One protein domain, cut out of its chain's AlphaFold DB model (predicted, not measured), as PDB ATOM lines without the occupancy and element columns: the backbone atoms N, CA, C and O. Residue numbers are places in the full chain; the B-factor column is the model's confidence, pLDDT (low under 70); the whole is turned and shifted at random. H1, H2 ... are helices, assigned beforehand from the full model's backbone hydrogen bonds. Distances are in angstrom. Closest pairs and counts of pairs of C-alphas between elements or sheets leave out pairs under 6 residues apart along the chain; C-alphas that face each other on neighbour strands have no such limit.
ATOM      1  N   GLN A  23     -12.777  47.461  41.750       77.31
ATOM      2  CA  GLN A  23     -11.788  47.966  40.793       77.31
ATOM      3  C   GLN A  23     -10.939  46.834  40.196       77.31
ATOM      4  O   GLN A  23     -10.758  46.796  38.981       77.31
ATOM      5  N   TYR A  24     -10.489  45.880  41.017       81.38
ATOM      6  CA  TYR A  24      -9.813  44.669  40.546       81.38
ATOM      7  C   TYR A  24     -10.723  43.812  39.673       81.38
ATOM      8  O   TYR A  24     -10.303  43.373  38.605       81.38
ATOM      9  N   LEU A  25     -11.980  43.621  40.081       78.69
ATOM     10  CA  LEU A  25     -12.944  42.867  39.283       78.69
ATOM     11  C   LEU A  25     -13.203  43.547  37.933       78.69
ATOM     12  O   LEU A  25     -13.202  42.877  36.907       78.69
ATOM     13  N   ALA A  26     -13.357  44.875  37.918       75.69
ATOM     14  CA  ALA A  26     -13.496  45.629  36.677       75.69
ATOM     15  C   ALA A  26     -12.270  45.432  35.773       75.69
ATOM     16  O   ALA A  26     -12.429  45.036  34.622       75.69
ATOM     17  N   ALA A  27     -11.056  45.613  36.298       80.88
ATOM     18  CA  ALA A  27      -9.826  45.413  35.533       80.88
ATOM     19  C   ALA A  27      -9.715  43.985  34.976       80.88
ATOM     20  O   ALA A  27      -9.415  43.807  33.801       80.88
ATOM     21  N   PHE A  28     -10.039  42.972  35.779       81.88
ATOM     22  CA  PHE A  28     -10.026  41.574  35.354       81.88
ATOM     23  C   PHE A  28     -11.029  41.302  34.224       81.88
ATOM     24  O   PHE A  28     -10.680  40.680  33.223       81.88
ATOM     25  N   THR A  29     -12.252  41.831  34.330       80.19
ATOM     26  CA  THR A  29     -13.256  41.706  33.260       80.19
ATOM     27  C   THR A  29     -12.851  42.440  31.983       80.19
ATOM     28  O   THR A  29     -13.064  41.906  30.897       80.19
ATOM     29  N   VAL A  30     -12.214  43.618  32.089       78.94
ATOM     30  CA  VAL A  30     -11.651  44.331  30.927       78.94
ATOM     31  C   VAL A  30     -10.587  43.463  30.261       78.94
ATOM     32  O   VAL A  30     -10.625  43.292  29.047       78.94
ATOM     33  N   SER A  31      -9.668  42.887  31.038       84.12
ATOM     34  CA  SER A  31      -8.587  42.049  30.513       84.12
ATOM     35  C   SER A  31      -9.104  40.797  29.808       84.12
ATOM     36  O   SER A  31      -8.601  40.465  28.741       84.12
ATOM     37  N   ILE A  32     -10.136  40.132  30.343       82.38
ATOM     38  CA  ILE A  32     -10.779  38.991  29.668       82.38
ATOM     39  C   ILE A  32     -11.459  39.437  28.370       82.38
ATOM     40  O   ILE A  32     -11.331  38.760  27.353       82.38
ATOM     41  N   GLY A  33     -12.146  40.583  28.372       80.81
ATOM     42  CA  GLY A  33     -12.756  41.136  27.160       80.81
ATOM     43  C   GLY A  33     -11.720  41.479  26.086       80.81
ATOM     44  O   GLY A  33     -11.907  41.144  24.919       80.81
ATOM     45  N   ALA A  34     -10.600  42.086  26.485       81.88
ATOM     46  CA  ALA A  34      -9.483  42.398  25.597       81.88
ATOM     47  C   ALA A  34      -8.809  41.128  25.055       81.88
ATOM     48  O   ALA A  34      -8.510  41.051  23.866       81.88
ATOM     49  N   PHE A  35      -8.628  40.111  25.902       82.81
ATOM     50  CA  PHE A  35      -8.122  38.803  25.490       82.81
ATOM     51  C   PHE A  35      -9.051  38.154  24.460       82.81
ATOM     52  O   PHE A  35      -8.595  37.748  23.395       82.81
ATOM     53  N   GLY A  36     -10.358  38.152  24.730       81.25
ATOM     54  CA  GLY A  36     -11.366  37.628  23.819       81.25
ATOM     55  C   GLY A  36     -11.399  38.358  22.474       81.25
ATOM     56  O   GLY A  36     -11.470  37.709  21.435       81.25
ATOM     57  N   GLN A  37     -11.291  39.689  22.464       79.94
ATOM     58  CA  GLN A  37     -11.144  40.467  21.226       79.94
ATOM     59  C   GLN A  37      -9.880  40.073  20.450       79.94
ATOM     60  O   GLN A  37      -9.942  39.894  19.236       79.94
ATOM     61  N   GLY A  38      -8.757  39.854  21.139       81.75
ATOM     62  CA  GLY A  38      -7.540  39.319  20.525       81.75
ATOM     63  C   GLY A  38      -7.759  37.945  19.887       81.75
ATOM     64  O   GLY A  38      -7.318  37.708  18.765       81.75
ATOM     65  N   THR A  39      -8.508  37.057  20.547       80.25
ATOM     66  CA  THR A  39      -8.872  35.747  19.990       80.25
ATOM     67  C   THR A  39      -9.797  35.874  18.773       80.25
ATOM     68  O   THR A  39      -9.607  35.142  17.809       80.25
ATOM     69  N   VAL A  40     -10.739  36.829  18.761       75.38
ATOM     70  CA  VAL A  40     -11.626  37.111  17.607       75.38
ATOM     71  C   VAL A  40     -10.862  37.666  16.396       75.38
ATOM     72  O   VAL A  40     -11.283  37.487  15.259       75.38
ATOM     73  N   LEU A  41      -9.712  38.297  16.597       77.00
ATOM     74  CA  LEU A  41      -8.846  38.694  15.483       77.00
ATOM     75  C   LEU A  41      -7.939  37.543  15.029       77.00
ATOM     76  O   LEU A  41      -7.613  37.435  13.850       77.00
ATOM     77  N   ALA A  42      -7.539  36.674  15.959       82.25
ATOM     78  CA  ALA A  42      -6.592  35.599  15.698       82.25
ATOM     79  C   ALA A  42      -7.225  34.307  15.148       82.25
ATOM     80  O   ALA A  42      -6.538  33.588  14.426       82.25
ATOM     81  N   TRP A  43      -8.493  33.986  15.458       77.31
ATOM     82  CA  TRP A  43      -9.122  32.698  15.088       77.31
ATOM     83  C   TRP A  43      -9.226  32.465  13.577       77.31
ATOM     84  O   TRP A  43      -9.186  31.315  13.143       77.31
ATOM     85  N   SER A  44      -9.281  33.529  12.769       69.12
ATOM     86  CA  SER A  44      -9.307  33.428  11.306       69.12
ATOM     87  C   SER A  44      -8.021  32.825  10.726       69.12
ATOM     88  O   SER A  44      -8.051  32.273   9.634       69.12
ATOM     89  N   SER A  45      -6.896  32.897  11.448       70.44
ATOM     90  CA  SER A  45      -5.600  32.363  11.004       70.44
ATOM     91  C   SER A  45      -5.554  30.820  10.997       70.44
ATOM     92  O   SER A  45      -5.311  30.248   9.934       70.44
ATOM     93  N   PRO A  46      -5.858  30.107  12.105       66.88
ATOM     94  CA  PRO A  46      -5.931  28.645  12.096       66.88
ATOM     95  C   PRO A  46      -7.190  28.097  11.407       66.88
ATOM     96  O   PRO A  46      -7.159  26.966  10.933       66.88
ATOM     97  N   ALA A  47      -8.287  28.862  11.341       64.81
ATOM     98  CA  ALA A  47      -9.509  28.424  10.663       64.81
ATOM     99  C   ALA A  47      -9.435  28.594   9.135       64.81
ATOM    100  O   ALA A  47      -9.993  27.781   8.406       64.81
ATOM    101  N   GLY A  48      -8.737  29.621   8.636       60.25
ATOM    102  CA  GLY A  48      -8.723  29.976   7.213       60.25
ATOM    103  C   GLY A  48      -8.108  28.913   6.302       60.25
ATOM    104  O   GLY A  48      -8.652  28.647   5.237       60.25
ATOM    105  N   LEU A  49      -7.023  28.259   6.730       59.78
ATOM    106  CA  LEU A  49      -6.353  27.221   5.934       59.78
ATOM    107  C   LEU A  49      -7.258  25.998   5.656       59.78
ATOM    108  O   LEU A  49      -7.475  25.705   4.485       59.78
ATOM    109  N   PRO A  50      -7.860  25.328   6.660       60.34
ATOM    110  CA  PRO A  50      -8.777  24.208   6.413       60.34
ATOM    111  C   PRO A  50     -10.123  24.620   5.784       60.34
ATOM    112  O   PRO A  50     -10.763  23.797   5.132       60.34
ATOM    113  N   LEU A  51     -10.554  25.880   5.944       60.75
ATOM    114  CA  LEU A  51     -11.743  26.434   5.275       60.75
ATOM    115  C   LEU A  51     -11.541  26.614   3.761       60.75
ATOM    116  O   LEU A  51     -12.458  26.356   2.981       60.75
ATOM    117  N   MET A  52     -10.351  27.060   3.352       56.81
ATOM    118  CA  MET A  52      -9.998  27.276   1.944       56.81
ATOM    119  C   MET A  52      -9.611  25.977   1.230       56.81
ATOM    120  O   MET A  52      -9.858  25.846   0.036       56.81
ATOM    121  N   ASP A  53      -9.050  25.009   1.958       57.09
ATOM    122  CA  ASP A  53      -8.622  23.710   1.416       57.09
ATOM    123  C   ASP A  53      -9.795  22.730   1.195       57.09
ATOM    124  O   ASP A  53      -9.605  21.587   0.792       57.09
ATOM    125  N   GLY A  54     -11.038  23.156   1.467       56.34
ATOM    126  CA  GLY A  54     -12.240  22.348   1.231       56.34
ATOM    127  C   GLY A  54     -12.415  21.169   2.195       56.34
ATOM    128  O   GLY A  54     -13.359  20.396   2.040       56.34
ATOM    129  N   ALA A  55     -11.579  21.067   3.234       54.91
ATOM    130  CA  ALA A  55     -11.631  20.017   4.257       54.91
ATOM    131  C   ALA A  55     -12.963  19.980   5.032       54.91
ATOM    132  O   ALA A  55     -13.224  19.039   5.771       54.91
ATOM    133  N   MET A  56     -13.804  21.005   4.862       54.78
ATOM    134  CA  MET A  56     -15.100  21.176   5.516       54.78
ATOM    135  C   MET A  56     -16.304  20.887   4.593       54.78
ATOM    136  O   MET A  56     -17.434  21.234   4.928       54.78
ATOM    137  N   GLY A  57     -16.083  20.273   3.422       53.94
ATOM    138  CA  GLY A  57     -17.139  19.865   2.478       53.94
ATOM    139  C   GLY A  57     -17.733  21.001   1.633       53.94
ATOM    140  O   GLY A  57     -18.411  20.740   0.643       53.94
ATOM    141  N   PHE A  58     -17.431  22.260   1.966       55.94
ATOM    142  CA  PHE A  58     -17.765  23.442   1.173       55.94
ATOM    143  C   PHE A  58     -16.525  24.338   1.045       55.94
ATOM    144  O   PHE A  58     -15.983  24.745   2.076       55.94
ATOM    145  N   PRO A  59     -16.060  24.667  -0.176       55.66
ATOM    146  CA  PRO A  59     -14.995  25.641  -0.355       55.66
ATOM    147  C   PRO A  59     -15.531  27.010   0.061       55.66
ATOM    148  O   PRO A  59     -16.391  27.587  -0.609       55.66
ATOM    149  N   VAL A  60     -15.059  27.514   1.199       59.16
ATOM    150  CA  VAL A  60     -15.369  28.879   1.613       59.16
ATOM    151  C   VAL A  60     -14.541  29.800   0.735       59.16
ATOM    152  O   VAL A  60     -13.324  29.909   0.889       59.16
ATOM    153  N   ASP A  61     -15.213  30.413  -0.235       65.75
ATOM    154  CA  ASP A  61     -14.580  31.319  -1.179       65.75
ATOM    155  C   ASP A  61     -14.008  32.549  -0.458       65.75
ATOM    156  O   ASP A  61     -14.496  32.990   0.592       65.75
ATOM    157  N   SER A  62     -12.967  33.131  -1.047       68.06
ATOM    158  CA  SER A  62     -12.303  34.342  -0.557       68.06
ATOM    159  C   SER A  62     -13.288  35.485  -0.264       68.06
ATOM    160  O   SER A  62     -13.093  36.253   0.685       68.06
ATOM    161  N   GLU A  63     -14.396  35.551  -1.009       70.31
ATOM    162  CA  GLU A  63     -15.466  36.518  -0.806       70.31
ATOM    163  C   GLU A  63     -16.191  36.330   0.540       70.31
ATOM    164  O   GLU A  63     -16.446  37.310   1.241       70.31
ATOM    165  N   GLN A  64     -16.444  35.096   0.982       72.44
ATOM    166  CA  GLN A  64     -17.134  34.813   2.248       72.44
ATOM    167  C   GLN A  64     -16.275  35.161   3.472       72.44
ATOM    168  O   GLN A  64     -16.775  35.713   4.462       72.44
ATOM    169  N   LEU A  65     -14.964  34.915   3.391       73.38
ATOM    170  CA  LEU A  65     -14.010  35.374   4.405       73.38
ATOM    171  C   LEU A  65     -13.949  36.906   4.451       73.38
ATOM    172  O   LEU A  65     -13.951  37.490   5.539       73.38
ATOM    173  N   SER A  66     -13.963  37.568   3.290       79.31
ATOM    174  CA  SER A  66     -13.955  39.033   3.212       79.31
ATOM    175  C   SER A  66     -15.222  39.659   3.806       79.31
ATOM    176  O   SER A  66     -15.130  40.623   4.568       79.31
ATOM    177  N   TRP A  67     -16.393  39.064   3.560       80.31
ATOM    178  CA  TRP A  67     -17.665  39.496   4.138       80.31
ATOM    179  C   TRP A  67     -17.698  39.309   5.654       80.31
ATOM    180  O   TRP A  67     -18.139  40.203   6.375       80.31
ATOM    181  N   THR A  68     -17.164  38.197   6.160       78.12
ATOM    182  CA  THR A  68     -17.044  37.957   7.607       78.12
ATOM    183  C   THR A  68     -16.119  38.991   8.260       78.12
ATOM    184  O   THR A  68     -16.435  39.538   9.318       78.12
ATOM    185  N   GLY A  69     -15.013  39.338   7.591       79.25
ATOM    186  CA  GLY A  69     -14.113  40.414   8.007       79.25
ATOM    187  C   GLY A  69     -14.757  41.804   7.960       79.25
ATOM    188  O   GLY A  69     -14.508  42.612   8.852       79.25
ATOM    189  N   ALA A  70     -15.617  42.078   6.974       84.88
ATOM    190  CA  ALA A  70     -16.330  43.348   6.811       84.88
ATOM    191  C   ALA A  70     -17.503  43.519   7.795       84.88
ATOM    192  O   ALA A  70     -17.804  44.637   8.221       84.88
ATOM    193  N   LEU A  71     -18.139  42.425   8.215       83.81
ATOM    194  CA  LEU A  71     -19.209  42.446   9.215       83.81
ATOM    195  C   LEU A  71     -18.711  42.857  10.607       83.81
ATOM    196  O   LEU A  71     -19.483  43.441  11.366       83.81
ATOM    197  N   MET A  72     -17.437  42.626  10.940       80.94
ATOM    198  CA  MET A  72     -16.853  43.075  12.214       80.94
ATOM    199  C   MET A  72     -16.919  44.604  12.408       80.94
ATOM    200  O   MET A  72     -17.535  45.049  13.383       80.94
ATOM    201  N   PRO A  73     -16.337  45.441  11.522       83.62
ATOM    202  CA  PRO A  73     -16.426  46.892  11.659       83.62
ATOM    203  C   PRO A  73     -17.858  47.407  11.471       83.62
ATOM    204  O   PRO A  73     -18.252  48.343  12.164       83.62
ATOM    205  N   LEU A  74     -18.670  46.786  10.606       87.00
ATOM    206  CA  LEU A  74     -20.083  47.153  10.453       87.00
ATOM    207  C   LEU A  74     -20.875  46.920  11.745       87.00
ATOM    208  O   LEU A  74     -21.604  47.805  12.192       87.00
ATOM    209  N   GLY A  75     -20.684  45.769  12.391       82.88
ATOM    210  CA  GLY A  75     -21.276  45.465  13.690       82.88
ATOM    211  C   GLY A  75     -20.830  46.453  14.766       82.88
ATOM    212  O   GLY A  75     -21.658  46.917  15.548       82.88
ATOM    213  N   ALA A  76     -19.556  46.853  14.768       83.06
ATOM    214  CA  ALA A  76     -19.052  47.857  15.703       83.06
ATOM    215  C   ALA A  76     -19.760  49.214  15.542       83.06
ATOM    216  O   ALA A  76     -20.182  49.804  16.538       83.06
ATOM    217  N   VAL A  77     -19.957  49.682  14.305       87.81
ATOM    218  CA  VAL A  77     -20.676  50.938  14.015       87.81
ATOM    219  C   VAL A  77     -22.135  50.854  14.465       87.81
ATOM    220  O   VAL A  77     -22.634  51.767  15.122       87.81
ATOM    221  N   VAL A  78     -22.812  49.744  14.158       88.06
ATOM    222  CA  VAL A  78     -24.222  49.536  14.522       88.06
ATOM    223  C   VAL A  78     -24.403  49.480  16.035       88.06
ATOM    224  O   VAL A  78     -25.353  50.060  16.552       88.06
ATOM    225  N   VAL A  79     -23.500  48.815  16.756       82.50
ATOM    226  CA  VAL A  79     -23.590  48.653  18.214       82.50
ATOM    227  C   VAL A  79     -23.187  49.933  18.949       82.50
ATOM    228  O   VAL A  79     -23.740  50.207  20.012       82.50
ATOM    229  N   MET A  80     -22.309  50.769  18.390       84.00
ATOM    230  CA  MET A  80     -21.854  52.011  19.033       84.00
ATOM    231  C   MET A  80     -23.004  52.975  19.378       84.00
ATOM    232  O   MET A  80     -23.007  53.555  20.465       84.00
ATOM    233  N   ALA A  81     -24.006  53.110  18.504       84.75
ATOM    234  CA  ALA A  81     -25.156  53.991  18.727       84.75
ATOM    235  C   ALA A  81     -26.039  53.579  19.935       84.75
ATOM    236  O   ALA A  81     -26.217  54.392  20.848       84.75
ATOM    237  N   PRO A  82     -26.570  52.342  20.021       82.19
ATOM    238  CA  PRO A  82     -27.335  51.893  21.182       82.19
ATOM    239  C   PRO A  82     -26.465  51.696  22.430       82.19
ATOM    240  O   PRO A  82     -26.975  51.820  23.544       82.19
ATOM    241  N   MET A  83     -25.162  51.424  22.284       77.88
ATOM    242  CA  MET A  83     -24.254  51.245  23.420       77.88
ATOM    243  C   MET A  83     -24.126  52.520  24.255       77.88
ATOM    244  O   MET A  83     -24.192  52.434  25.478       77.88
ATOM    245  N   GLY A  84     -24.016  53.694  23.622       77.19
ATOM    246  CA  GLY A  84     -23.983  54.977  24.337       77.19
ATOM    247  C   GLY A  84     -25.224  55.178  25.211       77.19
ATOM    248  O   GLY A  84     -25.114  55.424  26.410       77.19
ATOM    249  N   TRP A  85     -26.407  54.927  24.646       78.25
ATOM    250  CA  TRP A  85     -27.672  55.004  25.384       78.25
ATOM    251  C   TRP A  85     -27.780  53.956  26.506       78.25
ATOM    252  O   TRP A  85     -28.269  54.245  27.601       78.25
ATOM    253  N   ALA A  86     -27.297  52.734  26.266       72.81
ATOM    254  CA  ALA A  86     -27.326  51.650  27.243       72.81
ATOM    255  C   ALA A  86     -26.380  51.890  28.437       72.81
ATOM    256  O   ALA A  86     -26.711  51.504  29.561       72.81
ATOM    257  N   ILE A  87     -25.219  52.521  28.224       73.31
ATOM    258  CA  ILE A  87     -24.260  52.881  29.287       73.31
ATOM    259  C   ILE A  87     -24.882  53.896  30.251       73.31
ATOM    260  O   ILE A  87     -24.785  53.716  31.470       73.31
ATOM    261  N   ASP A  88     -25.559  54.909  29.713       70.38
ATOM    262  CA  ASP A  88     -26.153  55.989  30.504       70.38
ATOM    263  C   ASP A  88     -27.356  55.521  31.335       70.38
ATOM    264  O   ASP A  88     -27.608  56.056  32.418       70.38
ATOM    265  N   ARG A  89     -28.095  54.502  30.867       69.81
ATOM    266  CA  ARG A  89     -29.368  54.084  31.482       69.81
ATOM    267  C   ARG A  89     -29.287  52.843  32.370       69.81
ATOM    268  O   ARG A  89     -29.969  52.803  33.391       69.81
ATOM    269  N   LEU A  90     -28.469  51.843  32.025       65.69
ATOM    270  CA  LEU A  90     -28.300  50.627  32.843       65.69
ATOM    271  C   LEU A  90     -27.192  50.749  33.897       65.69
ATOM    272  O   LEU A  90     -27.092  49.905  34.791       65.69
ATOM    273  N   GLY A  91     -26.375  51.798  33.812       64.75
ATOM    274  CA  GLY A  91     -25.218  51.997  34.668       64.75
ATOM    275  C   GLY A  91     -24.012  51.168  34.215       64.75
ATOM    276  O   GLY A  91     -24.104  49.979  33.908       64.75
ATOM    277  N   ARG A  92     -22.837  51.806  34.254       62.97
ATOM    278  CA  ARG A  92     -21.545  51.328  33.726       62.97
ATOM    279  C   ARG A  92     -21.170  49.875  34.070       62.97
ATOM    280  O   ARG A  92     -20.491  49.232  33.279       62.97
ATOM    281  N   LYS A  93     -21.602  49.343  35.220       64.19
ATOM    282  CA  LYS A  93     -21.318  47.958  35.650       64.19
ATOM    283  C   LYS A  93     -22.187  46.921  34.925       64.19
ATOM    284  O   LYS A  93     -21.674  45.884  34.514       64.19
ATOM    285  N   ASN A  94     -23.483  47.189  34.769       64.88
ATOM    286  CA  ASN A  94     -24.400  46.247  34.127       64.88
ATOM    287  C   ASN A  94     -24.165  46.203  32.625       64.88
ATOM    288  O   ASN A  94     -24.184  45.122  32.054       64.88
ATOM    289  N   THR A  95     -23.855  47.340  32.001       69.12
ATOM    290  CA  THR A  95     -23.517  47.378  30.574       69.12
ATOM    291  C   THR A  95     -22.269  46.550  30.277       69.12
ATOM    292  O   THR A  95     -22.246  45.809  29.301       69.12
ATOM    293  N   MET A  96     -21.273  46.590  31.169       66.94
ATOM    294  CA  MET A  96     -20.062  45.781  31.033       66.94
ATOM    295  C   MET A  96     -20.338  44.271  31.104       66.94
ATOM    296  O   MET A  96     -19.762  43.510  30.337       66.94
ATOM    297  N   LEU A  97     -21.250  43.839  31.982       68.56
ATOM    298  CA  LEU A  97     -21.701  42.443  32.072       68.56
ATOM    299  C   LEU A  97     -22.567  42.029  30.875       68.56
ATOM    300  O   LEU A  97     -22.455  40.906  30.388       68.56
ATOM    301  N   LEU A  98     -23.407  42.938  30.380       73.81
ATOM    302  CA  LEU A  98     -24.317  42.679  29.266       73.81
ATOM    303  C   LEU A  98     -23.556  42.483  27.952       73.81
ATOM    304  O   LEU A  98     -23.999  41.689  27.144       73.81
ATOM    305  N   LEU A  99     -22.394  43.118  27.766       69.31
ATOM    306  CA  LEU A  99     -21.489  42.892  26.624       69.31
ATOM    307  C   LEU A  99     -20.823  41.508  26.622       69.31
ATOM    308  O   LEU A  99     -20.512  40.975  25.559       69.31
ATOM    309  N   VAL A 100     -20.614  40.908  27.796       71.56
ATOM    310  CA  VAL A 100     -19.974  39.587  27.917       71.56
ATOM    311  C   VAL A 100     -20.917  38.468  27.470       71.56
ATOM    312  O   VAL A 100     -20.471  37.489  26.880       71.56
ATOM    313  N   LEU A 101     -22.224  38.616  27.695       75.88
ATOM    314  CA  LEU A 101     -23.228  37.627  27.286       75.88
ATOM    315  C   LEU A 101     -23.266  37.354  25.768       75.88
ATOM    316  O   LEU A 101     -23.090  36.197  25.391       75.88
ATOM    317  N   PRO A 102     -23.447  38.348  24.875       76.69
ATOM    318  CA  PRO A 102     -23.441  38.120  23.434       76.69
ATOM    319  C   PRO A 102     -22.072  37.640  22.945       76.69
ATOM    320  O   PRO A 102     -22.011  36.863  21.998       76.69
ATOM    321  N   PHE A 103     -20.985  38.031  23.618       73.50
ATOM    322  CA  PHE A 103     -19.649  37.525  23.316       73.50
ATOM    323  C   PHE A 103     -19.536  36.016  23.586       73.50
ATOM    324  O   PHE A 103     -19.103  35.266  22.713       73.50
ATOM    325  N   LEU A 104     -19.988  35.546  24.753       79.00
ATOM    326  CA  LEU A 104     -20.003  34.118  25.089       79.00
ATOM    327  C   LEU A 104     -20.929  33.316  24.171       79.00
ATOM    328  O   LEU A 104     -20.567  32.219  23.755       79.00
ATOM    329  N   ILE A 105     -22.097  33.865  23.826       82.00
ATOM    330  CA  ILE A 105     -23.045  33.222  22.906       82.00
ATOM    331  C   ILE A 105     -22.430  33.079  21.509       82.00
ATOM    332  O   ILE A 105     -22.525  32.010  20.911       82.00
ATOM    333  N   GLY A 106     -21.755  34.119  21.007       78.94
ATOM    334  CA  GLY A 106     -21.060  34.075  19.719       78.94
ATOM    335  C   GLY A 106     -19.979  32.993  19.678       78.94
ATOM    336  O   GLY A 106     -19.938  32.195  18.745       78.94
ATOM    337  N   TRP A 107     -19.160  32.891  20.725       78.12
ATOM    338  CA  TRP A 107     -18.148  31.834  20.833       78.12
ATOM    339  C   TRP A 107     -18.745  30.433  20.985       78.12
ATOM    340  O   TRP A 107     -18.227  29.483  20.397       78.12
ATOM    341  N   ALA A 108     -19.839  30.289  21.734       80.50
ATOM    342  CA  ALA A 108     -20.536  29.012  21.878       80.50
ATOM    343  C   ALA A 108     -21.087  28.510  20.535       80.50
ATOM    344  O   ALA A 108     -20.949  27.328  20.228       80.50
ATOM    345  N   LEU A 109     -21.648  29.405  19.715       78.25
ATOM    346  CA  LEU A 109     -22.119  29.082  18.364       78.25
ATOM    347  C   LEU A 109     -20.979  28.637  17.441       78.25
ATOM    348  O   LEU A 109     -21.136  27.651  16.725       78.25
ATOM    349  N   ILE A 110     -19.826  29.311  17.487       75.06
ATOM    350  CA  ILE A 110     -18.646  28.927  16.694       75.06
ATOM    351  C   ILE A 110     -18.160  27.529  17.101       75.06
ATOM    352  O   ILE A 110     -17.974  26.675  16.240       75.06
ATOM    353  N   MET A 111     -18.018  27.259  18.404       76.25
ATOM    354  CA  MET A 111     -17.591  25.940  18.894       76.25
ATOM    355  C   MET A 111     -18.577  24.828  18.523       76.25
ATOM    356  O   MET A 111     -18.149  23.735  18.157       76.25
ATOM    357  N   TRP A 112     -19.881  25.108  18.594       73.88
ATOM    358  CA  TRP A 112     -20.918  24.162  18.183       73.88
ATOM    359  C   TRP A 112     -20.849  23.866  16.684       73.88
ATOM    360  O   TRP A 112     -20.959  22.714  16.270       73.88
ATOM    361  N   SER A 113     -20.639  24.892  15.858       70.00
ATOM    362  CA  SER A 113     -20.474  24.712  14.415       70.00
ATOM    363  C   SER A 113     -19.285  23.808  14.104       70.00
ATOM    364  O   SER A 113     -19.402  22.909  13.275       70.00
ATOM    365  N   THR A 114     -18.153  24.011  14.779       63.50
ATOM    366  CA  THR A 114     -16.953  23.201  14.555       63.50
ATOM    367  C   THR A 114     -17.144  21.755  15.010       63.50
ATOM    368  O   THR A 114     -16.704  20.852  14.307       63.50
ATOM    369  N   SER A 115     -17.816  21.501  16.139       66.00
ATOM    370  CA  SER A 115     -18.000  20.135  16.657       66.00
ATOM    371  C   SER A 115     -18.996  19.299  15.849       66.00
ATOM    372  O   SER A 115     -18.786  18.101  15.659       66.00
ATOM    373  N   VAL A 116     -20.076  19.908  15.352       63.19
ATOM    374  CA  VAL A 116     -21.036  19.216  14.475       63.19
ATOM    375  C   VAL A 116     -20.392  18.900  13.126       63.19
ATOM    376  O   VAL A 116     -20.577  17.817  12.589       63.19
ATOM    377  N   LEU A 117     -19.593  19.815  12.587       65.19
ATOM    378  CA  LEU A 117     -18.959  19.624  11.289       65.19
ATOM    379  C   LEU A 117     -17.878  18.538  11.317       65.19
ATOM    380  O   LEU A 117     -17.862  17.675  10.446       65.19
ATOM    381  N   THR A 118     -17.024  18.514  12.344       64.69
ATOM    382  CA  THR A 118     -16.007  17.460  12.482       64.69
ATOM    383  C   THR A 118     -16.623  16.079  12.685       64.69
ATOM    384  O   THR A 118     -16.111  15.105  12.144       64.69
ATOM    385  N   THR A 119     -17.736  15.982  13.414       64.62
ATOM    386  CA  THR A 119     -18.438  14.703  13.616       64.62
ATOM    387  C   THR A 119     -19.156  14.211  12.359       64.62
ATOM    388  O   THR A 119     -19.183  13.008  12.113       64.62
ATOM    389  N   LEU A 120     -19.696  15.110  11.528       65.00
ATOM    390  CA  LEU A 120     -20.310  14.731  10.251       65.00
ATOM    391  C   LEU A 120     -19.278  14.265   9.214       65.00
ATOM    392  O   LEU A 120     -19.533  13.292   8.510       65.00
ATOM    393  N   LEU A 121     -18.108  14.907   9.152       65.44
ATOM    394  CA  LEU A 121     -17.025  14.502   8.247       65.44
ATOM    395  C   LEU A 121     -16.427  13.139   8.624       65.44
ATOM    396  O   LEU A 121     -16.124  12.334   7.746       65.44
ATOM    397  N   ASP A 122     -16.302  12.858   9.922       64.69
ATOM    398  CA  ASP A 122     -15.859  11.548  10.413       64.69
ATOM    399  C   ASP A 122     -16.867  10.443  10.040       64.69
ATOM    400  O   ASP A 122     -16.480   9.369   9.580       64.69
ATOM    401  N   ASN A 123     -18.170  10.738  10.124       64.56
ATOM    402  CA  ASN A 123     -19.237   9.797   9.786       64.56
ATOM    403  C   ASN A 123     -19.305   9.454   8.284       64.56
ATOM    404  O   ASN A 123     -19.533   8.297   7.947       64.56
ATOM    405  N   GLU A 124     -19.084  10.415   7.383       59.16
ATOM    406  CA  GLU A 124     -19.025  10.154   5.931       59.16
ATOM    407  C   GLU A 124     -17.825   9.255   5.571       59.16
ATOM    408  O   GLU A 124     -17.959   8.334   4.767       59.16
ATOM    409  N   SER A 125     -16.677   9.432   6.240       57.41
ATOM    410  CA  SER A 125     -15.470   8.621   6.001       57.41
ATOM    411  C   SER A 125     -15.606   7.140   6.396       57.41
ATOM    412  O   SER A 125     -14.893   6.295   5.861       57.41
ATOM    413  N   GLN A 126     -16.525   6.809   7.312       57.75
ATOM    414  CA  GLN A 126     -16.801   5.432   7.749       57.75
ATOM    415  C   GLN A 126     -17.822   4.705   6.856       57.75
ATOM    416  O   GLN A 126     -17.998   3.498   6.995       57.75
ATOM    417  N   ILE A 127     -18.520   5.419   5.965       57.84
ATOM    418  CA  ILE A 127     -19.532   4.842   5.063       57.84
ATOM    419  C   ILE A 127     -18.901   4.380   3.730       57.84
ATOM    420  O   ILE A 127     -19.475   3.531   3.050       57.84
TER     421      ILE A 127
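AT A GLANCE: This is residues 23 to 127 of the 129 residues of the protein "Hypothetical protein" of Timema tahoe (UniProt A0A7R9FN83). A long helix, H4, makes the longest axis of a loose, open frame of helices; H3, kinked, folds back from its first end as the other arm of a V, and H1 with the short H2 after it makes a third side. The contacts between the helices are few, and residues 122 to 127 stick out at the end of the printed part. The printed part has 105 residues with four named helices, H1, H2, H3 and H4 in chain order, and no named strand: its class is all helix. It is loose, with a radius of gyration of the C-alphas of 17.6 A, and a rod in outline, spanning 56 by 27 by 19 A.

IN THESE COORDINATES: H4, residues 92 to 125, is 51.3 A long and ends with C-alpha 125 at (-15.470, 8.621, 6.001). H3, residues 62 to 90, measures 40.5 A, with a kink of 44 degrees near residue 82; it begins with C-alpha 62 at (-12.303, 34.342, -0.557). H1, residues 23 to 42, spans 28.5 A from C-alpha 23 at (-11.788, 47.966, 40.793). H2 is residues 44 to 52.

HOW THE PARTS SIT: H4 and H3 are close but not clearly touching, at a shallow tilt of 27 degrees, opposite ways; their closest C-alphas, Ile 87 and Thr 95, are 5.7 A apart. H4 and H1 are also close but not clearly touching, with the C-alphas of Gly 33 and Val 100 closest at 7.4 A; they run the same way at 36 degrees, only just a steep tilt. H2 and H3 are close but not clearly touching at Met 52 and Ser 62, whose C-alphas are 7.8 A apart. H1 and H2 meet only through their link, while H1 and H3 are apart, as are H2 and H4. Each O i to N i+4 pair is within hydrogen-bond range in H1, against 3 of 5 in H2, 20 of 25 in H3 and 26 of 30 in H4.

THE WHOLE: The C-alphas farthest apart, those of Asp 88 and Ile 127, are 57.5 A apart. The printed part has no cut and no long link. The mean pLDDT of the printed part is 72.4, and 42 residues are under 70, among them 46 to 62 and 114 to 127.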